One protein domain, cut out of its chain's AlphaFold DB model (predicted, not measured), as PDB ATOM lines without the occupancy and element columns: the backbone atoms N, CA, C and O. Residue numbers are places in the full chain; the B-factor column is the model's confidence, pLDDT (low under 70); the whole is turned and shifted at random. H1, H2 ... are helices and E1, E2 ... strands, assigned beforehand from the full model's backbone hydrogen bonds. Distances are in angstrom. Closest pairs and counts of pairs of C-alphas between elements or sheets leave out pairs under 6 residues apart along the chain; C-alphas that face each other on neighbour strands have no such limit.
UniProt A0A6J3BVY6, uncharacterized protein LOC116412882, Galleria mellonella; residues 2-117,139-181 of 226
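This is residues 2 to 117 and 139 to 181 of the 226 residues of the protein "uncharacterized protein LOC116412882" of Galleria mellonella (UniProt A0A6J3BVY6). One strongly twisted sheet of eight strands is curled like part of a barrel, and helix H1 sits in its hollow. On the same face as H1, H2 covers the edge strand E2 and H5 covers E6 and E7 toward the other edge, while the short H3 only grazes the sheet and the short H4 packs near the turn between E6 and E7. The printed part has 159 residues with five named helices and eight named strands, in the order H1 E1 H2 E2 H3 E3 E4 H4 E5 E6 E7 E8 H5. The sheet is mixed, in the order E2 E1 E3 E4 E5 E6 E7 E8, with E2 to E5 parallel and E5 to E8 antiparallel, and the class is mixed, helices and strands. The whole is compact, with a radius of gyration of the C-alphas of 15.1 A, and rounded, with spans of 43 by 38 by 30 A.

H1, residues 2 to 12, is on the sheet, which curls round it; its C-alpha of Asp 8 is 6.1 A from that of Leu 167 in E8, residues 166 to 169, their closest pair. E1, residues 17 to 21, H2, residues 26 to 38, and E2, residues 42 to 46, form a strand-helix-strand unit, two parallel neighbour strands with a helix between, with a right-handed crossover; N 20 and O 44 are 2.8 A apart. H2 touches H1 with residues 32 to 36 alone, closest at the C-alphas of Ala 3 and Leu 36, 5.7 A, at a steep tilt of 50 degrees, the same way. H2 lies over E2 at a height over the sheet of 8.5 A and runs along the strands, at 21 degrees to E2 on the local plane. H3, residues 49 to 54, only grazes the sheet with its residues 49 to 52. E2, H3 and E3, residues 59 to 64, form a split unit, with E1 between the two strands and a right-handed crossover; N 21 of E1 and O 62 of E3 are 2.8 A apart. E4, residues 84 to 89, is parallel to E3, with N 61 and O 85 at 2.8 A. E4, H4, residues 95 to 99, and E5, residues 105 to 109, form another right-handed unit, with N 88 and O 107 at 2.8 A. E6, residues 140 to 148, is antiparallel to E5, with N 143 and O 108 at 2.9 A. H4 only just lies over E6, with 3 of its 5 C-alphas, at a height over the sheet of 7.9 A. E6, E7, residues 152 to 162, and E8 form a meander, each strand the antiparallel neighbour of the one before, in two hairpins; N 146 and O 154 are 2.9 A apart, and N 168 and O 160 are 2.8 A apart. H5, residues 172 to 180, lies over E6 and E7 at a height over the sheet of 9.6 A and runs along the strands. H1, H2 and H5 are on the same face, giving two layers, helices on one face of a sheet. H5 is apart from H1. Every O i to N i+4 pair is within hydrogen-bond range in H1, H2 and H5; H3 has 0 of 2 and H4 0 of 1, but their O i to N i+3 pairs are 3 of 3 and 2 of 2.

H1 begins at C-alpha 2, (207.851, 318.634, 250.601), and is 15.5 A long from first to last C-alpha. H2 measures 18.3 A, E3 16.8 A and E6 25.3 A. E7, the longest strand, measures 30.4 A and ends at C-alpha 162, (217.038, 317.963, 245.600). H5 measures 12.3 A and ends at C-alpha 180, (205.348, 331.335, 222.441).

The two C-alphas farthest apart are those of Ile 27 and Asn 181, 45.8 A. The link from E3 to E4 is long, 19 residues. Residues 118 to 138 are not printed, and C-alphas 117 and 139 are 15.7 A apart across this cut, in the link from E5 to E6. The mean pLDDT of the printed part is 89.6; residue 56 and residues 113 to 117 are under 70.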
ATOM      1  N   LEU A   2     208.920 317.985 251.360       90.62
ATOM      2  CA  LEU A   2     207.851 318.634 250.601       90.62
ATOM      3  C   LEU A   2     207.685 320.145 250.849       90.62
ATOM      4  O   LEU A   2     207.718 320.925 249.904       90.62
ATOM      5  N   ALA A   3     207.608 320.581 252.111       93.50
ATOM      6  CA  ALA A   3     207.490 322.004 252.444       93.50
ATOM      7  C   ALA A   3     208.663 322.863 251.926       93.50
ATOM      8  O   ALA A   3     208.456 324.026 251.605       93.50
ATOM      9  N   ALA A   4     209.877 322.306 251.831       94.69
ATOM     10  CA  ALA A   4     211.040 323.021 251.301       94.69
ATOM     11  C   ALA A   4     210.958 323.170 249.774       94.69
ATOM     12  O   ALA A   4     211.201 324.254 249.258       94.69
ATOM     13  N   VAL A   5     210.527 322.123 249.063       95.38
ATOM     14  CA  VAL A   5     210.338 322.154 247.600       95.38
ATOM     15  C   VAL A   5     209.262 323.158 247.209       95.38
ATOM     16  O   VAL A   5     209.479 324.014 246.353       95.38
ATOM     17  N   ILE A   6     208.114 323.078 247.890       96.75
ATOM     18  CA  ILE A   6     207.011 324.031 247.753       96.75
ATOM     19  C   ILE A   6     207.538 325.444 247.996       96.75
ATOM     20  O   ILE A   6     207.232 326.370 247.242       96.75
ATOM     21  N   ALA A   7     208.367 325.604 249.029       96.69
ATOM     22  CA  ALA A   7     208.889 326.903 249.376       96.69
ATOM     23  C   ALA A   7     209.823 327.498 248.331       96.69
ATOM     24  O   ALA A   7     209.659 328.659 247.952       96.69
ATOM     25  N   ASP A   8     210.772 326.710 247.842       96.38
ATOM     26  CA  ASP A   8     211.711 327.149 246.817       96.38
ATOM     27  C   ASP A   8     210.992 327.486 245.511       96.38
ATOM     28  O   ASP A   8     211.300 328.505 244.893       96.38
ATOM     29  N   PHE A   9     209.980 326.702 245.126       96.88
ATOM     30  CA  PHE A   9     209.147 327.008 243.964       96.88
ATOM     31  C   PHE A   9     208.458 328.368 244.081       96.88
ATOM     32  O   PHE A   9     208.577 329.206 243.181       96.88
ATOM     33  N   PHE A  10     207.746 328.621 245.180       97.12
ATOM     34  CA  PHE A  10     207.009 329.874 245.323       97.12
ATOM     35  C   PHE A  10     207.943 331.079 245.461       97.12
ATOM     36  O   PHE A  10     207.691 332.111 244.840       97.12
ATOM     37  N   LYS A  11     209.077 330.934 246.155       95.75
ATOM     38  CA  LYS A  11     210.116 331.974 246.202       95.75
ATOM     39  C   LYS A  11     210.708 332.265 244.827       95.75
ATOM     40  O   LYS A  11     210.872 333.435 244.490       95.75
ATOM     41  N   TYR A  12     210.976 331.236 244.021       95.62
ATOM     42  CA  TYR A  12     211.429 331.398 242.637       95.62
ATOM     43  C   TYR A  12     210.408 332.183 241.799       95.62
ATOM     44  O   TYR A  12     210.777 333.027 240.987       95.62
ATOM     45  N   LYS A  13     209.111 331.974 242.049       93.88
ATOM     46  CA  LYS A  13     208.009 332.740 241.441       93.88
ATOM     47  C   LYS A  13     207.769 334.115 242.084       93.88
ATOM     48  O   LYS A  13     206.796 334.772 241.724       93.88
ATOM     49  N   LEU A  14     208.637 334.557 242.999       94.00
ATOM     50  CA  LEU A  14     208.549 335.819 243.749       94.00
ATOM     51  C   LEU A  14     207.309 335.931 244.655       94.00
ATOM     52  O   LEU A  14     206.874 337.027 245.006       94.00
ATOM     53  N   LEU A  15     206.754 334.795 245.073       93.94
ATOM     54  CA  LEU A  15     205.582 334.711 245.935       93.94
ATOM     55  C   LEU A  15     205.988 334.448 247.384       93.94
ATOM     56  O   LEU A  15     206.693 333.487 247.687       93.94
ATOM     57  N   ARG A  16     205.509 335.304 248.292       90.12
ATOM     58  CA  ARG A  16     205.737 335.186 249.747       90.12
ATOM     59  C   ARG A  16     204.518 334.695 250.526       90.12
ATOM     60  O   ARG A  16     204.651 334.331 251.693       90.12
ATOM     61  N   SER A  17     203.348 334.708 249.892       93.12
ATOM     62  CA  SER A  17     202.095 334.228 250.465       93.12
ATOM     63  C   SER A  17     201.411 333.274 249.501       93.12
ATOM     64  O   SER A  17     201.361 333.536 248.294       93.12
ATOM     65  N   ILE A  18     200.893 332.173 250.038       96.31
ATOM     66  CA  ILE A  18     200.191 331.153 249.267       96.31
ATOM     67  C   ILE A  18     198.862 330.785 249.915       96.31
ATOM     68  O   ILE A  18     198.693 330.862 251.132       96.31
ATOM     69  N   ILE A  19     197.921 330.350 249.095       96.25
ATOM     70  CA  ILE A  19     196.716 329.666 249.543       96.25
ATOM     71  C   ILE A  19     196.927 328.178 249.350       96.25
ATOM     72  O   ILE A  19     197.376 327.747 248.296       96.25
ATOM     73  N   VAL A  20     196.576 327.393 250.354       96.75
ATOM     74  CA  VAL A  20     196.560 325.938 250.274       96.75
ATOM     75  C   VAL A  20     195.106 325.495 250.263       96.75
ATOM     76  O   VAL A  20     194.381 325.726 251.232       96.75
ATOM     77  N   LEU A  21     194.673 324.881 249.171       95.69
ATOM     78  CA  LEU A  21     193.334 324.318 249.049       95.69
ATOM     79  C   LEU A  21     193.354 322.886 249.586       95.69
ATOM     80  O   LEU A  21     193.813 321.975 248.899       95.69
ATOM     81  N   ALA A  22     192.906 322.706 250.830       94.00
ATOM     82  CA  ALA A  22     192.910 321.414 251.514       94.00
ATOM     83  C   ALA A  22     191.862 321.334 252.639       94.00
ATOM     84  O   ALA A  22     191.662 322.290 253.397       94.00
ATOM     85  N   CYS A  23     191.241 320.160 252.791       92.44
ATOM     86  CA  CYS A  23     190.237 319.840 253.815       92.44
ATOM     87  C   CYS A  23     190.843 319.139 255.045       92.44
ATOM     88  O   CYS A  23     190.312 318.141 255.523       92.44
ATOM     89  N   TRP A  24     191.970 319.632 255.557       92.81
ATOM     90  CA  TRP A  24     192.694 318.961 256.642       92.81
ATOM     91  C   TRP A  24     192.180 319.289 258.048       92.81
ATOM     92  O   TRP A  24     191.563 320.333 258.290       92.81
ATOM     93  N   SER A  25     192.523 318.421 259.006       95.25
ATOM     94  CA  SER A  25     192.282 318.653 260.432       95.25
ATOM     95  C   SER A  25     193.021 319.901 260.938       95.25
ATOM     96  O   SER A  25     194.037 320.319 260.378       95.25
ATOM     97  N   GLN A  26     192.555 320.501 262.038       95.25
ATOM     98  CA  GLN A  26     193.227 321.670 262.630       95.25
ATOM     99  C   GLN A  26     194.687 321.379 263.012       95.25
ATOM    100  O   GLN A  26     195.556 322.237 262.850       95.25
ATOM    101  N   ILE A  27     194.971 320.157 263.469       96.25
ATOM    102  CA  ILE A  27     196.314 319.730 263.870       96.25
ATOM    103  C   ILE A  27     197.246 319.715 262.654       96.25
ATOM    104  O   ILE A  27     198.336 320.293 262.699       96.25
ATOM    105  N   ASP A  28     196.800 319.119 261.548       94.75
ATOM    106  CA  ASP A  28     197.582 319.041 260.311       94.75
ATOM    107  C   ASP A  28     197.792 320.419 259.693       94.75
ATOM    108  O   ASP A  28     198.902 320.747 259.265       94.75
ATOM    109  N   ARG A  29     196.762 321.275 259.741       95.31
ATOM    110  CA  ARG A  29     196.856 322.673 259.307       95.31
ATOM    111  C   ARG A  29     197.958 323.407 260.063       95.31
ATOM    112  O   ARG A  29     198.856 323.962 259.436       95.31
ATOM    113  N   VAL A  30     197.949 323.370 261.396       96.50
ATOM    114  CA  VAL A  30     198.972 324.036 262.223       96.50
ATOM    115  C   VAL A  30     200.364 323.461 261.958       96.50
ATOM    116  O   VAL A  30     201.333 324.213 261.814       96.50
ATOM    117  N   LYS A  31     200.482 322.132 261.849       97.00
ATOM    118  CA  LYS A  31     201.753 321.456 261.568       97.00
ATOM    119  C   LYS A  31     202.331 321.900 260.227       97.00
ATOM    120  O   LYS A  31     203.510 322.255 260.167       97.00
ATOM    121  N   PHE A  32     201.518 321.917 259.174       95.88
ATOM    122  CA  PHE A  32     201.956 322.300 257.838       95.88
ATOM    123  C   PHE A  32     202.273 323.796 257.735       95.88
ATOM    124  O   PHE A  32     203.336 324.160 257.230       95.88
ATOM    125  N   LEU A  33     201.435 324.665 258.311       96.56
ATOM    126  CA  LEU A  33     201.709 326.104 258.398       96.56
ATOM    127  C   LEU A  33     203.043 326.383 259.095       96.56
ATOM    128  O   LEU A  33     203.844 327.179 258.608       96.56
ATOM    129  N   ARG A  34     203.333 325.682 260.196       97.00
ATOM    130  CA  ARG A  34     204.617 325.809 260.895       97.00
ATOM    131  C   ARG A  34     205.790 325.361 260.023       97.00
ATOM    132  O   ARG A  34     206.859 325.962 260.099       97.00
ATOM    133  N   GLN A  35     205.622 324.319 259.207       96.56
ATOM    134  CA  GLN A  35     206.662 323.880 258.274       96.56
ATOM    135  C   GLN A  35     206.929 324.919 257.180       96.56
ATOM    136  O   GLN A  35     208.092 325.224 256.935       96.56
ATOM    137  N   LEU A  36     205.889 325.499 256.575       96.06
ATOM    138  CA  LEU A  36     206.038 326.555 255.565       96.06
ATOM    139  C   LEU A  36     206.618 327.847 256.153       96.06
ATOM    140  O   LEU A  36     207.517 328.446 255.566       96.06
ATOM    141  N   SER A  37     206.181 328.227 257.355       96.50
ATOM    142  CA  SER A  37     206.696 329.397 258.071       96.50
ATOM    143  C   SER A  37     208.192 329.273 258.371       96.50
ATOM    144  O   SER A  37     208.939 330.222 258.144       96.50
ATOM    145  N   LYS A  38     208.669 328.081 258.765       96.88
ATOM    146  CA  LYS A  38     210.112 327.802 258.910       96.88
ATOM    147  C   LYS A  38     210.893 327.989 257.609       96.88
ATOM    148  O   LYS A  38     212.084 328.266 257.657       96.88
ATOM    149  N   GLN A  39     210.233 327.835 256.464       95.94
ATOM    150  CA  GLN A  39     210.812 328.089 255.148       95.94
ATOM    151  C   GLN A  39     210.615 329.539 254.685       95.94
ATOM    152  O   GLN A  39     210.964 329.857 253.553       95.94
ATOM    153  N   GLY A  40     210.081 330.441 255.513       94.81
ATOM    154  CA  GLY A  40     209.882 331.849 255.159       94.81
ATOM    155  C   GLY A  40     208.690 332.106 254.232       94.81
ATOM    156  O   GLY A  40     208.693 333.099 253.508       94.81
ATOM    157  N   LEU A  41     207.690 331.221 254.233       95.06
ATOM    158  CA  LEU A  41     206.438 331.402 253.500       95.06
ATOM    159  C   LEU A  41     205.255 331.580 254.437       95.06
ATOM    160  O   LEU A  41     205.064 330.810 255.377       95.06
ATOM    161  N   SER A  42     204.438 332.583 254.126       94.88
ATOM    162  CA  SER A  42     203.114 332.730 254.713       94.88
ATOM    163  C   SER A  42     202.117 331.888 253.924       94.88
ATOM    164  O   SER A  42     202.196 331.804 252.697       94.88
ATOM    165  N   ALA A  43     201.188 331.239 254.617       95.56
ATOM    166  CA  ALA A  43     200.195 330.394 253.980       95.56
ATOM    167  C   ALA A  43     198.838 330.510 254.667       95.56
ATOM    168  O   ALA A  43     198.754 330.621 255.889       95.56
ATOM    169  N   THR A  44     197.777 330.444 253.869       95.56
ATOM    170  CA  THR A  44     196.396 330.336 254.346       95.56
ATOM    171  C   THR A  44     195.805 329.042 253.817       95.56
ATOM    172  O   THR A  44     195.758 328.843 252.609       95.56
ATOM    173  N   ILE A  45     195.370 328.150 254.703       96.00
ATOM    174  CA  ILE A  45     194.749 326.882 254.301       96.00
ATOM    175  C   ILE A  45     193.233 327.067 254.285       96.00
ATOM    176  O   ILE A  45     192.690 327.545 255.280       96.00
ATOM    177  N   SER A  46     192.547 326.667 253.218       94.69
ATOM    178  CA  SER A  46     191.087 326.731 253.102       94.69
ATOM    179  C   SER A  46     190.524 325.474 252.440       94.69
ATOM    180  O   SER A  46     191.081 324.981 251.463       94.69
ATOM    181  N   CYS A  47     189.384 325.002 252.944       93.75
ATOM    182  CA  CYS A  47     188.543 323.998 252.290       93.75
ATOM    183  C   CYS A  47     187.448 324.620 251.408       93.75
ATOM    184  O   CYS A  47     186.673 323.899 250.788       93.75
ATOM    185  N   ASN A  48     187.355 325.952 251.365       94.00
ATOM    186  CA  ASN A  48     186.451 326.666 250.475       94.00
ATOM    187  C   ASN A  48     187.259 327.364 249.360       94.00
ATOM    188  O   ASN A  48     188.065 328.247 249.692       94.00
ATOM    189  N   PRO A  49     187.063 327.006 248.071       93.38
ATOM    190  CA  PRO A  49     187.722 327.674 246.948       93.38
ATOM    191  C   PRO A  49     187.329 329.151 246.792       93.38
ATOM    192  O   PRO A  49     188.102 329.901 246.197       93.38
ATOM    193  N   ASP A  50     186.214 329.602 247.376       93.31
ATOM    194  CA  ASP A  50     185.778 331.009 247.322       93.31
ATOM    195  C   ASP A  50     186.792 331.976 247.957       93.31
ATOM    196  O   ASP A  50     186.774 333.173 247.684       93.31
ATOM    197  N   ILE A  51     187.746 331.474 248.755       92.75
ATOM    198  CA  ILE A  51     188.863 332.286 249.259       92.75
ATOM    199  C   ILE A  51     189.636 332.978 248.123       92.75
ATOM    200  O   ILE A  51     190.193 334.058 248.326       92.75
ATOM    201  N   LEU A  52     189.636 332.388 246.923       91.94
ATOM    202  CA  LEU A  52     190.288 332.939 245.741       91.94
ATOM    203  C   LEU A  52     189.626 334.239 245.256       91.94
ATOM    204  O   LEU A  52     190.311 335.051 244.643       91.94
ATOM    205  N   GLU A  53     188.348 334.491 245.556       88.44
ATOM    206  CA  GLU A  53     187.636 335.707 245.126       88.44
ATOM    207  C   GLU A  53     188.144 336.979 245.802       88.44
ATOM    208  O   GLU A  53     188.110 338.059 245.216       88.44
ATOM    209  N   SER A  54     188.647 336.849 247.028       77.50
ATOM    210  CA  SER A  54     189.052 337.979 247.871       77.50
ATOM    211  C   SER A  54     190.382 338.632 247.464       77.50
ATOM    212  O   SER A  54     190.865 339.540 248.143       77.50
ATOM    213  N   ILE A  55     191.001 338.172 246.373       72.56
ATOM    214  CA  ILE A  55     192.394 338.476 246.044       72.56
ATOM    215  C   ILE A  55     192.502 339.207 244.712       72.56
ATOM    216  O   ILE A  55     192.110 338.712 243.659       72.56
ATOM    217  N   HIS A  56     193.124 340.382 244.766       67.88
ATOM    218  CA  HIS A  56     193.362 341.241 243.604       67.88
ATOM    219  C   HIS A  56     194.835 341.277 243.156       67.88
ATOM    220  O   HIS A  56     195.179 342.028 242.247       67.88
ATOM    221  N   LEU A  57     195.710 340.486 243.785       81.31
ATOM    222  CA  LEU A  57     197.157 340.478 243.543       81.31
ATOM    223  C   LEU A  57     197.658 339.090 243.128       81.31
ATOM    224  O   LEU A  57     196.966 338.088 243.286       81.31
ATOM    225  N   LEU A  58     198.889 339.048 242.611       85.00
ATOM    226  CA  LEU A  58     199.579 337.807 242.270       85.00
ATOM    227  C   LEU A  58     199.722 336.916 243.515       85.00
ATOM    228  O   LEU A  58     200.348 337.333 244.491       85.00
ATOM    229  N   GLN A  59     199.195 335.689 243.476       91.38
ATOM    230  CA  GLN A  59     199.240 334.773 244.620       91.38
ATOM    231  C   GLN A  59     199.611 333.344 244.220       91.38
ATOM    232  O   GLN A  59     199.338 332.888 243.110       91.38
ATOM    233  N   GLY A  60     200.264 332.626 245.132       96.00
ATOM    234  CA  GLY A  60     200.499 331.198 244.961       96.00
ATOM    235  C   GLY A  60     199.292 330.389 245.400       96.00
ATOM    236  O   GLY A  60     198.669 330.716 246.408       96.00
ATOM    237  N   VAL A  61     198.980 329.329 244.667       97.00
ATOM    238  CA  VAL A  61     197.940 328.371 245.041       97.00
ATOM    239  C   VAL A  61     198.551 326.983 245.050       97.00
ATOM    240  O   VAL A  61     199.174 326.560 244.081       97.00
ATOM    241  N   LEU A  62     198.399 326.294 246.168       97.44
ATOM    242  CA  LEU A  62     198.863 324.939 246.391       97.44
ATOM    243  C   LEU A  62     197.647 324.026 246.514       97.44
ATOM    244  O   LEU A  62     196.746 324.298 247.307       97.44
ATOM    245  N   TYR A  63     197.646 322.939 245.758       96.56
ATOM    246  CA  TYR A  63     196.616 321.912 245.811       96.56
ATOM    247  C   TYR A  63     197.268 320.537 245.932       96.56
ATOM    248  O   TYR A  63     198.258 320.269 245.256       96.56
ATOM    249  N   PHE A  64     196.718 319.677 246.785       93.56
ATOM    250  CA  PHE A  64     197.152 318.290 246.933       93.56
ATOM    251  C   PHE A  64     196.135 317.385 246.254       93.56
ATOM    252  O   PHE A  64     194.945 317.451 246.570       93.56
ATOM    253  N   THR A  65     196.594 316.553 245.323       90.12
ATOM    254  CA  THR A  65     195.757 315.497 244.767       90.12
ATOM    255  C   THR A  65     195.575 314.416 245.824       90.12
ATOM    256  O   THR A  65     196.526 313.776 246.258       90.12
ATOM    257  N   GLU A  66     194.331 314.239 246.256       83.50
ATOM    258  CA  GLU A  66     193.901 313.197 247.186       83.50
ATOM    259  C   GLU A  66     192.741 312.434 246.531       83.50
ATOM    260  O   GLU A  66     191.942 313.023 245.791       83.50
ATOM    261  N   GLU A  67     192.629 311.132 246.795       72.81
ATOM    262  CA  GLU A  67     191.500 310.333 246.314       72.81
ATOM    263  C   GLU A  67     190.180 310.924 246.841       72.81
ATOM    264  O   GLU A  67     190.015 311.142 248.041       72.81
ATOM    265  N   ASN A  68     189.231 311.193 245.937       72.19
ATOM    266  CA  ASN A  68     187.927 311.821 246.213       72.19
ATOM    267  C   ASN A  68     187.950 313.314 246.591       72.19
ATOM    268  O   ASN A  68     186.914 313.869 246.973       72.19
ATOM    269  N   ASN A  69     189.085 314.002 246.457       78.50
ATOM    270  CA  ASN A  69     189.127 315.445 246.666       78.50
ATOM    271  C   ASN A  69     188.612 316.200 245.427       78.50
ATOM    272  O   ASN A  69     189.314 316.374 244.434       78.50
ATOM    273  N   LEU A  70     187.366 316.671 245.515       86.31
ATOM    274  CA  LEU A  70     186.691 317.460 244.475       86.31
ATOM    275  C   LEU A  70     186.911 318.976 244.638       86.31
ATOM    276  O   LEU A  70     186.189 319.771 244.034       86.31
ATOM    277  N   LEU A  71     187.842 319.420 245.497       91.75
ATOM    278  CA  LEU A  71     188.051 320.854 245.738       91.75
ATOM    279  C   LEU A  71     188.447 321.593 244.464       91.75
ATOM    280  O   LEU A  71     187.958 322.698 244.237       91.75
ATOM    281  N   LEU A  72     189.306 320.989 243.639       92.12
ATOM    282  CA  LEU A  72     189.758 321.616 242.402       92.12
ATOM    283  C   LEU A  72     188.610 321.780 241.395       92.12
ATOM    284  O   LEU A  72     188.533 322.812 240.736       92.12
ATOM    285  N   ASP A  73     187.682 320.825 241.341       91.44
ATOM    286  CA  ASP A  73     186.516 320.844 240.440       91.44
ATOM    287  C   ASP A  73     185.520 321.957 240.801       91.44
ATOM    288  O   ASP A  73     184.743 322.416 239.965       91.44
ATOM    289  N   ARG A  74     185.551 322.416 242.057       92.69
ATOM    290  CA  ARG A  74     184.740 323.537 242.551       92.69
ATOM    291  C   ARG A  74     185.390 324.899 242.300       92.69
ATOM    292  O   ARG A  74     184.744 325.923 242.516       92.69
ATOM    293  N   VAL A  75     186.652 324.944 241.869       93.12
ATOM    294  CA  VAL A  75     187.332 326.205 241.553       93.12
ATOM    295  C   VAL A  75     186.747 326.785 240.270       93.12
ATOM    296  O   VAL A  75     186.739 326.148 239.218       93.12
ATOM    297  N   LYS A  76     186.299 328.043 240.330       90.75
ATOM    298  CA  LYS A  76     185.785 328.739 239.146       90.75
ATOM    299  C   LYS A  76     186.889 328.859 238.082       90.75
ATOM    300  O   LYS A  76     188.004 329.267 238.425       90.75
ATOM    301  N   PRO A  77     186.588 328.635 236.785       87.44
ATOM    302  CA  PRO A  77     187.564 328.730 235.687       87.44
ATOM    303  C   PRO A  77     188.363 330.044 235.645       87.44
ATOM    304  O   PRO A  77     189.467 330.114 235.114       87.44
ATOM    305  N   GLU A  78     187.797 331.104 236.212       85.50
ATOM    306  CA  GLU A  78     188.355 332.454 236.269       85.50
ATOM    307  C   GLU A  78     189.606 332.552 237.156       85.50
ATOM    308  O   GLU A  78     190.490 333.373 236.891       85.50
ATOM    309  N   HIS A  79     189.712 331.682 238.165       90.12
ATOM    310  CA  HIS A  79     190.868 331.605 239.060       90.12
ATOM    311  C   HIS A  79     192.023 330.778 238.475       90.12
ATOM    312  O   HIS A  79     193.152 330.852 238.955       90.12
ATOM    313  N   PHE A  80     191.801 330.070 237.368       89.19
ATOM    314  CA  PHE A  80     192.883 329.529 236.547       89.19
ATOM    315  C   PHE A  80     193.368 330.599 235.567       89.19
ATOM    316  O   PHE A  80     193.206 330.491 234.355       89.19
ATOM    317  N   SER A  81     193.928 331.680 236.104       83.12
ATOM    318  CA  SER A  81     194.433 332.818 235.332       83.12
ATOM    319  C   SER A  81     195.876 333.150 235.702       83.12
ATOM    320  O   SER A  81     196.430 332.623 236.666       83.12
ATOM    321  N   HIS A  82     196.490 334.063 234.950       80.00
ATOM    322  CA  HIS A  82     197.869 334.511 235.169       80.00
ATOM    323  C   HIS A  82     198.130 335.138 236.553       80.00
ATOM    324  O   HIS A  82     199.293 335.217 236.958       80.00
ATOM    325  N   ASN A  83     197.074 335.550 237.268       85.88
ATOM    326  CA  ASN A  83     197.143 336.090 238.629       85.88
ATOM    327  C   ASN A  83     197.488 335.030 239.680       85.88
ATOM    328  O   ASN A  83     197.924 335.378 240.775       85.88
ATOM    329  N   TYR A  84     197.341 333.748 239.354       92.12
ATOM    330  CA  TYR A  84     197.654 332.663 240.271       92.12
ATOM    331  C   TYR A  84     198.784 331.806 239.719       92.12
ATOM    332  O   TYR A  84     198.813 331.451 238.539       92.12
ATOM    333  N   LYS A  85     199.735 331.470 240.590       95.25
ATOM    334  CA  LYS A  85     200.782 330.486 240.307       95.25
ATOM    335  C   LYS A  85     200.403 329.206 241.016       95.25
ATOM    336  O   LYS A  85     200.462 329.140 242.240       95.25
ATOM    337  N   TRP A  86     199.966 328.223 240.250       96.94
ATOM    338  CA  TRP A  86     199.450 326.973 240.773       96.94
ATOM    339  C   TRP A  86     200.570 325.946 240.887       96.94
ATOM    340  O   TRP A  86     201.339 325.742 239.948       96.94
ATOM    341  N   MET A  87     200.629 325.276 242.028       97.81
ATOM    342  CA  MET A  87     201.370 324.040 242.220       97.81
ATOM    343  C   MET A  87     200.380 322.963 242.647       97.81
ATOM    344  O   MET A  87     199.736 323.079 243.689       97.81
ATOM    345  N   VAL A  88     200.268 321.925 241.832       96.94
ATOM    346  CA  VAL A  88     199.554 320.698 242.170       96.94
ATOM    347  C   VAL A  88     200.576 319.691 242.673       96.94
ATOM    348  O   VAL A  88     201.638 319.550 242.076       96.94
ATOM    349  N   VAL A  89     200.284 319.020 243.779       95.56
ATOM    350  CA  VAL A  89     201.153 318.010 244.383       95.56
ATOM    351  C   VAL A  89     200.479 316.656 244.284       95.56
ATOM    352  O   VAL A  89     199.485 316.434 244.968       95.56
ATOM    353  N   GLY A  90     201.066 315.774 243.478       92.88
ATOM    354  CA  GLY A  90     200.713 314.365 243.361       92.88
ATOM    355  C   GLY A  90     201.203 313.764 242.048       92.88
ATOM    356  O   GLY A  90     201.888 314.416 241.262       92.88
ATOM    357  N   ASP A  91     200.883 312.492 241.831       89.38
ATOM    358  CA  ASP A  91     201.525 311.698 240.778       89.38
ATOM    359  C   ASP A  91     200.853 311.831 239.406       89.38
ATOM    360  O   ASP A  91     201.484 311.571 238.381       89.38
ATOM    361  N   GLU A  92     199.610 312.307 239.368       90.50
ATOM    362  CA  GLU A  92     198.826 312.486 238.146       90.50
ATOM    363  C   GLU A  92     198.199 313.882 238.088       90.50
ATOM    364  O   GLU A  92     197.802 314.463 239.105       90.50
ATOM    365  N   MET A  93     198.112 314.428 236.876       91.50
ATOM    366  CA  MET A  93     197.437 315.691 236.611       91.50
ATOM    367  C   MET A  93     195.908 315.552 236.779       91.50
ATOM    368  O   MET A  93     195.296 314.701 236.137       91.50
ATOM    369  N   PRO A  94     195.250 316.429 237.563       93.00
ATOM    370  CA  PRO A  94     193.794 316.430 237.689       93.00
ATOM    371  C   PRO A  94     193.060 316.670 236.365       93.00
ATOM    372  O   PRO A  94     193.360 317.629 235.649       93.00
ATOM    373  N   ASN A  95     191.994 315.902 236.118       90.81
ATOM    374  CA  ASN A  95     191.137 316.035 234.931       90.81
ATOM    375  C   ASN A  95     190.570 317.452 234.734       90.81
ATOM    376  O   ASN A  95     190.401 317.912 233.602       90.81
ATOM    377  N   THR A  96     190.318 318.185 235.822       90.75
ATOM    378  CA  THR A  96     189.844 319.574 235.758       90.75
ATOM    379  C   THR A  96     190.793 320.480 234.982       90.75
ATOM    380  O   THR A  96     190.327 321.336 234.233       90.75
ATOM    381  N   LEU A  97     192.108 320.235 235.030       91.44
ATOM    382  CA  LEU A  97     193.094 321.031 234.295       91.44
ATOM    383  C   LEU A  97     192.991 320.889 232.770       91.44
ATOM    384  O   LEU A  97     193.487 321.757 232.056       91.44
ATOM    385  N   HIS A  98     192.296 319.876 232.243       89.75
ATOM    386  CA  HIS A  98     192.023 319.782 230.803       89.75
ATOM    387  C   HIS A  98     191.014 320.830 230.314       89.75
ATOM    388  O   HIS A  98     190.932 321.081 229.114       89.75
ATOM    389  N   HIS A  99     190.259 321.448 231.226       87.06
ATOM    390  CA  HIS A  99     189.125 322.318 230.906       87.06
ATOM    391  C   HIS A  99     189.324 323.768 231.368       87.06
ATOM    392  O   HIS A  99     188.405 324.586 231.272       87.06
ATOM    393  N   VAL A 100     190.510 324.109 231.880       87.50
ATOM    394  CA  VAL A 100     190.820 325.463 232.356       87.50
ATOM    395  C   VAL A 100     191.351 326.355 231.234       87.50
ATOM    396  O   VAL A 100     191.526 325.942 230.087       87.50
ATOM    397  N   ARG A 101     191.606 327.628 231.547       83.81
ATOM    398  CA  ARG A 101     192.159 328.568 230.571       83.81
ATOM    399  C   ARG A 101     193.599 328.202 230.209       83.81
ATOM    400  O   ARG A 101     194.402 327.846 231.063       83.81
ATOM    401  N   TYR A 102     193.947 328.401 228.944       80.12
ATOM    402  CA  TYR A 102     195.278 328.097 228.409       80.12
ATOM    403  C   TYR A 102     196.397 329.008 228.964       80.12
ATOM    404  O   TYR A 102     197.572 328.661 228.878       80.12
ATOM    405  N   ASP A 103     196.065 330.193 229.500       78.19
ATOM    406  CA  ASP A 103     197.036 331.165 230.030       78.19
ATOM    407  C   ASP A 103     197.445 330.892 231.485       78.19
ATOM    408  O   ASP A 103     198.174 331.683 232.090       78.19
ATOM    409  N   VAL A 104     196.998 329.770 232.047       86.06
ATOM    410  CA  VAL A 104     197.299 329.378 233.419       86.06
ATOM    411  C   VAL A 104     198.791 329.035 233.609       86.06
ATOM    412  O   VAL A 104     199.484 328.508 232.730       86.06
ATOM    413  N   ASP A 105     199.332 329.371 234.780       90.69
ATOM    414  CA  ASP A 105     200.681 328.987 235.213       90.69
ATOM    415  C   ASP A 105     200.539 327.898 236.279       90.69
ATOM    416  O   ASP A 105     200.451 328.204 237.467       90.69
ATOM    417  N   VAL A 106     200.438 326.643 235.828       94.94
ATOM    418  CA  VAL A 106     200.320 325.454 236.680       94.94
ATOM    419  C   VAL A 106     201.566 324.600 236.529       94.94
ATOM    420  O   VAL A 106     202.046 324.372 235.416       94.94
ATOM    421  N   VAL A 107     202.064 324.104 237.654       96.81
ATOM    422  CA  VAL A 107     203.074 323.052 237.696       96.81
ATOM    423  C   VAL A 107     202.567 321.862 238.498       96.81
ATOM    424  O   VAL A 107     201.779 322.036 239.429       96.81
ATOM    425  N   LEU A 108     203.038 320.671 238.150       97.06
ATOM    426  CA  LEU A 108     202.793 319.432 238.875       97.06
ATOM    427  C   LEU A 108     204.087 318.990 239.562       97.06
ATOM    428  O   LEU A 108     205.122 318.847 238.917       97.06
ATOM    429  N   LEU A 109     204.030 318.800 240.874       96.25
ATOM    430  CA  LEU A 109     205.093 318.217 241.681       96.25
ATOM    431  C   LEU A 109     204.784 316.732 241.879       96.25
ATOM    432  O   LEU A 109     203.890 316.397 242.659       96.25
ATOM    433  N   LYS A 110     205.537 315.866 241.193       92.00
ATOM    434  CA  LYS A 110     205.410 314.410 241.322       92.00
ATOM    435  C   LYS A 110     205.999 313.965 242.660       92.00
ATOM    436  O   LYS A 110     207.106 314.374 243.023       92.00
ATOM    437  N   THR A 111     205.251 313.157 243.404       82.56
ATOM    438  CA  THR A 111     205.640 312.697 244.746       82.56
ATOM    439  C   THR A 111     206.328 311.342 244.730       82.56
ATOM    440  O   THR A 111     207.178 311.088 245.583       82.56
ATOM    441  N   GLN A 112     206.022 310.501 243.747       73.31
ATOM    442  CA  GLN A 112     206.742 309.259 243.527       73.31
ATOM    443  C   GLN A 112     208.049 309.502 242.762       73.31
ATOM    444  O   GLN A 112     208.067 310.247 241.775       73.31
ATOM    445  N   PRO A 113     209.157 308.861 243.177       58.88
ATOM    446  CA  PRO A 113     210.359 308.837 242.365       58.88
ATOM    447  C   PRO A 113     210.018 308.135 241.049       58.88
ATOM    448  O   PRO A 113     209.542 307.000 241.059       58.88
ATOM    449  N   MET A 114     210.266 308.795 239.911       53.19
ATOM    450  CA  MET A 114     210.271 308.104 238.623       53.19
ATOM    451  C   MET A 114     211.247 306.939 238.757       53.19
ATOM    452  O   MET A 114     212.456 307.156 238.849       53.19
ATOM    453  N   THR A 115     210.739 305.709 238.780       46.75
ATOM    454  CA  THR A 115     211.583 304.556 238.509       46.75
ATOM    455  C   THR A 115     212.098 304.766 237.091       46.75
ATOM    456  O   THR A 115     211.296 304.849 236.153       46.75
ATOM    457  N   PRO A 116     213.415 304.946 236.888       44.00
ATOM    458  CA  PRO A 116     213.923 304.983 235.537       44.00
ATOM    459  C   PRO A 116     213.533 303.649 234.904       44.00
ATOM    460  O   PRO A 116     213.840 302.587 235.447       44.00
ATOM    461  N   LYS A 117     212.796 303.699 233.788       38.06
ATOM    462  CA  LYS A 117     212.486 302.527 232.966       38.06
ATOM    463  C   LYS A 117     213.786 302.025 232.334       38.06
ATOM    464  O   LYS A 117     213.998 302.164 231.135       38.06
ATOM    465  N   THR A 139     215.008 312.890 244.474       88.31
ATOM    466  CA  THR A 139     214.915 313.934 243.464       88.31
ATOM    467  C   THR A 139     213.447 314.064 243.131       88.31
ATOM    468  O   THR A 139     212.829 313.113 242.656       88.31
ATOM    469  N   LEU A 140     212.890 315.236 243.406       91.88
ATOM    470  CA  LEU A 140     211.491 315.527 243.138       91.88
ATOM    471  C   LEU A 140     211.391 316.269 241.813       91.88
ATOM    472  O   LEU A 140     212.017 317.314 241.635       91.88
ATOM    473  N   TYR A 141     210.619 315.724 240.882       93.38
ATOM    474  CA  TYR A 141     210.445 316.310 239.559       93.38
ATOM    475  C   TYR A 141     209.255 317.262 239.544       93.38
ATOM    476  O   TYR A 141     208.213 317.004 240.149       93.38
ATOM    477  N   ILE A 142     209.439 318.379 238.846       95.88
ATOM    478  CA  ILE A 142     208.422 319.400 238.657       95.88
ATOM    479  C   ILE A 142     208.179 319.556 237.163       95.88
ATOM    480  O   ILE A 142     209.083 319.890 236.386       95.88
ATOM    481  N   GLU A 143     206.934 319.348 236.774       96.25
ATOM    482  CA  GLU A 143     206.479 319.414 235.396       96.25
ATOM    483  C   GLU A 143     205.646 320.678 235.177       96.25
ATOM    484  O   GLU A 143     204.851 321.081 236.021       96.25
ATOM    485  N   ASP A 144     205.846 321.339 234.040       95.06
ATOM    486  CA  ASP A 144     204.967 322.398 233.556       95.06
ATOM    487  C   ASP A 144     203.719 321.755 232.958       95.06
ATOM    488  O   ASP A 144     203.815 320.905 232.070       95.06
ATOM    489  N   ILE A 145     202.553 322.199 233.417       93.56
ATOM    490  CA  ILE A 145     201.286 321.812 232.814       93.56
ATOM    491  C   ILE A 145     200.937 322.839 231.745       93.56
ATOM    492  O   ILE A 145     200.736 324.027 232.021       93.56
ATOM    493  N   MET A 146     200.867 322.368 230.505       89.62
ATOM    494  CA  MET A 146     200.481 323.175 229.359       89.62
ATOM    495  C   MET A 146     199.059 322.821 228.941       89.62
ATOM    496  O   MET A 146     198.800 321.696 228.516       89.62
ATOM    497  N   VAL A 147     198.161 323.798 229.053       87.31
ATOM    498  CA  VAL A 147     196.747 323.661 228.694       87.31
ATOM    499  C   VAL A 147     196.533 324.152 227.263       87.31
ATOM    500  O   VAL A 147     196.841 325.294 226.920       87.31
ATOM    501  N   HIS A 148     195.992 323.275 226.429       82.56
ATOM    502  CA  HIS A 148     195.706 323.473 225.015       82.56
ATOM    503  C   HIS A 148     194.202 323.670 224.810       82.56
ATOM    504  O   HIS A 148     193.414 322.837 225.252       82.56
ATOM    505  N   PRO A 149     193.763 324.702 224.067       75.31
ATOM    506  CA  PRO A 149     192.334 324.975 223.882       75.31
ATOM    507  C   PRO A 149     191.506 323.855 223.228       75.31
ATOM    508  O   PRO A 149     190.281 323.915 223.280       75.31
ATOM    509  N   ARG A 150     192.145 322.901 222.538       77.25
ATOM    510  CA  ARG A 150     191.474 321.800 221.819       77.25
ATOM    511  C   ARG A 150     191.885 320.413 222.299       77.25
ATOM    512  O   ARG A 150     191.065 319.508 222.255       77.25
ATOM    513  N   ASP A 151     193.121 320.275 222.768       81.44
ATOM    514  CA  ASP A 151     193.731 318.973 223.057       81.44
ATOM    515  C   ASP A 151     193.784 318.670 224.568       81.44
ATOM    516  O   ASP A 151     194.395 317.691 224.989       81.44
ATOM    517  N   GLY A 152     193.163 319.512 225.403       87.38
ATOM    518  CA  GLY A 152     193.207 319.386 226.860       87.38
ATOM    519  C   GLY A 152     194.558 319.814 227.430       87.38
ATOM    520  O   GLY A 152     195.168 320.751 226.930       87.38
ATOM    521  N   ALA A 153     195.048 319.163 228.483       90.56
ATOM    522  CA  ALA A 153     196.314 319.504 229.123       90.56
ATOM    523  C   ALA A 153     197.401 318.445 228.884       90.56
ATOM    524  O   ALA A 153     197.112 317.277 228.632       90.56
ATOM    525  N   SER A 154     198.663 318.869 228.949       92.00
ATOM    526  CA  SER A 154     199.836 318.006 228.772       92.00
ATOM    527  C   SER A 154     200.940 318.347 229.769       92.00
ATOM    528  O   SER A 154     201.168 319.522 230.067       92.00
ATOM    529  N   GLU A 155     201.633 317.314 230.241       93.69
ATOM    530  CA  GLU A 155     202.758 317.396 231.174       93.69
ATOM    531  C   GLU A 155     204.079 317.556 230.407       93.69
ATOM    532  O   GLU A 155     204.322 316.875 229.409       93.69
ATOM    533  N   HIS A 156     204.946 318.466 230.855       93.00
ATOM    534  CA  HIS A 156     206.281 318.656 230.281       93.00
ATOM    535  C   HIS A 156     207.314 318.840 231.381       93.00
ATOM    536  O   HIS A 156     207.115 319.654 232.277       93.00
ATOM    537  N   ALA A 157     208.475 318.197 231.262       94.25
ATOM    538  CA  ALA A 157     209.586 318.447 232.176       94.25
ATOM    539  C   ALA A 157     209.923 319.952 232.254       94.25
ATOM    540  O   ALA A 157     209.966 320.657 231.233       94.25
ATOM    541  N   TRP A 158     210.160 320.442 233.476       95.56
ATOM    542  CA  TRP A 158     210.534 321.835 233.723       95.56
ATOM    543  C   TRP A 158     211.722 321.969 234.671       95.56
ATOM    544  O   TRP A 158     212.735 322.579 234.314       95.56
ATOM    545  N   ALA A 159     211.603 321.402 235.865       96.62
ATOM    546  CA  ALA A 159     212.582 321.547 236.926       96.62
ATOM    547  C   ALA A 159     212.661 320.273 237.768       96.62
ATOM    548  O   ALA A 159     211.813 319.387 237.679       96.62
ATOM    549  N   TYR A 160     213.680 320.195 238.609       95.06
ATOM    550  CA  TYR A 160     213.735 319.214 239.682       95.06
ATOM    551  C   TYR A 160     214.213 319.883 240.965       95.06
ATOM    552  O   TYR A 160     214.789 320.973 240.946       95.06
ATOM    553  N   TRP A 161     213.978 319.226 242.090       94.75
ATOM    554  CA  TRP A 161     214.425 319.666 243.397       94.75
ATOM    555  C   TRP A 161     215.187 318.545 244.089       94.75
ATOM    556  O   TRP A 161     214.758 317.392 244.072       94.75
ATOM    557  N   THR A 162     216.310 318.885 244.720       92.19
ATOM    558  CA  THR A 162     217.038 317.963 245.600       92.19
ATOM    559  C   THR A 162     217.367 318.635 246.921       92.19
ATOM    560  O   THR A 162     217.547 319.850 246.990       92.19
ATOM    561  N   LYS A 163     217.539 317.831 247.974       88.94
ATOM    562  CA  LYS A 163     217.895 318.329 249.310       88.94
ATOM    563  C   LYS A 163     219.183 319.162 249.324       88.94
ATOM    564  O   LYS A 163     219.289 320.093 250.113       88.94
ATOM    565  N   TYR A 164     220.148 318.819 248.471       89.81
ATOM    566  CA  TYR A 164     221.471 319.447 248.453       89.81
ATOM    567  C   TYR A 164     221.547 320.680 247.561       89.81
ATOM    568  O   TYR A 164     222.314 321.590 247.852       89.81
ATOM    569  N   SER A 165     220.786 320.703 246.464       91.19
ATOM    570  CA  SER A 165     220.894 321.776 245.470       91.19
ATOM    571  C   SER A 165     219.670 322.677 245.369       91.19
ATOM    572  O   SER A 165     219.706 323.654 244.624       91.19
ATOM    573  N   GLY A 166     218.614 322.378 246.129       94.12
ATOM    574  CA  GLY A 166     217.350 323.095 246.064       94.12
ATOM    575  C   GLY A 166     216.678 322.927 244.703       94.12
ATOM    576  O   GLY A 166     216.875 321.922 244.011       94.12
ATOM    577  N   LEU A 167     215.878 323.923 244.324       96.00
ATOM    578  CA  LEU A 167     215.211 323.974 243.026       96.00
ATOM    579  C   LEU A 167     216.212 324.265 241.901       96.00
ATOM    580  O   LEU A 167     216.848 325.317 241.878       96.00
ATOM    581  N   LYS A 168     216.265 323.379 240.905       96.69
ATOM    582  CA  LYS A 168     217.007 323.574 239.659       96.69
ATOM    583  C   LYS A 168     216.067 323.565 238.468       96.69
ATOM    584  O   LYS A 168     215.468 322.545 238.132       96.69
ATOM    585  N   VAL A 169     215.981 324.710 237.803       96.00
ATOM    586  CA  VAL A 169     215.207 324.856 236.572       96.00
ATOM    587  C   VAL A 169     216.074 324.450 235.387       96.00
ATOM    588  O   VAL A 169     217.114 325.056 235.144       96.00
ATOM    589  N   THR A 170     215.651 323.419 234.660       95.50
ATOM    590  CA  THR A 170     216.425 322.834 233.557       95.50
ATOM    591  C   THR A 170     215.844 323.133 232.186       95.50
ATOM    592  O   THR A 170     216.609 323.221 231.234       95.50
ATOM    593  N   HIS A 171     214.528 323.340 232.080       94.19
ATOM    594  CA  HIS A 171     213.841 323.486 230.792       94.19
ATOM    595  C   HIS A 171     213.080 324.817 230.651       94.19
ATOM    596  O   HIS A 171     211.991 324.876 230.070       94.19
ATOM    597  N   ASP A 172     213.594 325.909 231.232       90.25
ATOM    598  CA  ASP A 172     212.890 327.204 231.214       90.25
ATOM    599  C   ASP A 172     212.808 327.816 229.808       90.25
ATOM    600  O   ASP A 172     211.807 328.434 229.418       90.25
ATOM    601  N   ARG A 173     213.855 327.597 229.005       89.81
ATOM    602  CA  ARG A 173     213.905 328.050 227.614       89.81
ATOM    603  C   ARG A 173     212.873 327.306 226.774       89.81
ATOM    604  O   ARG A 173     212.105 327.940 226.054       89.81
ATOM    605  N   GLU A 174     212.824 325.986 226.881       88.62
ATOM    606  CA  GLU A 174     211.876 325.117 226.187       88.62
ATOM    607  C   GLU A 174     210.445 325.468 226.587       88.62
ATOM    608  O   GLU A 174     209.587 325.629 225.720       88.62
ATOM    609  N   ARG A 175     210.197 325.677 227.885       87.56
ATOM    610  CA  ARG A 175     208.917 326.162 228.410       87.56
ATOM    611  C   ARG A 175     208.502 327.481 227.761       87.56
ATOM    612  O   ARG A 175     207.376 327.608 227.277       87.56
ATOM    613  N   THR A 176     209.415 328.448 227.699       85.44
ATOM    614  CA  THR A 176     209.169 329.748 227.058       85.44
ATOM    615  C   THR A 176     208.863 329.590 225.569       85.44
ATOM    616  O   THR A 176     207.926 330.204 225.061       85.44
ATOM    617  N   LEU A 177     209.616 328.746 224.862       85.31
ATOM    618  CA  LEU A 177     209.401 328.478 223.441       85.31
ATOM    619  C   LEU A 177     208.058 327.787 223.186       85.31
ATOM    620  O   LEU A 177     207.344 328.204 222.277       85.31
ATOM    621  N   ARG A 178     207.666 326.803 224.007       83.69
ATOM    622  CA  ARG A 178     206.346 326.154 223.936       83.69
ATOM    623  C   ARG A 178     205.222 327.175 224.091       83.69
ATOM    624  O   ARG A 178     204.349 327.247 223.233       83.69
ATOM    625  N   ARG A 179     205.291 328.027 225.119       80.00
ATOM    626  CA  ARG A 179     204.273 329.059 225.398       80.00
ATOM    627  C   ARG A 179     204.232 330.191 224.359       80.00
ATOM    628  O   ARG A 179     203.220 330.873 224.260       80.00
ATOM    629  N   ARG A 180     205.302 330.392 223.579       77.62
ATOM    630  CA  ARG A 180     205.348 331.335 222.441       77.62
ATOM    631  C   ARG A 180     204.952 330.699 221.108       77.62
ATOM    632  O   ARG A 180     204.607 331.414 220.170       77.62
ATOM    633  N   ASN A 181     205.027 329.374 220.990       71.25
ATOM    634  CA  ASN A 181     204.713 328.666 219.757       71.25
ATOM    635  C   ASN A 181     203.202 328.447 219.615       71.25
ATOM    636  O   ASN A 181     202.677 327.348 219.788       71.25
TER     637      ASN A 181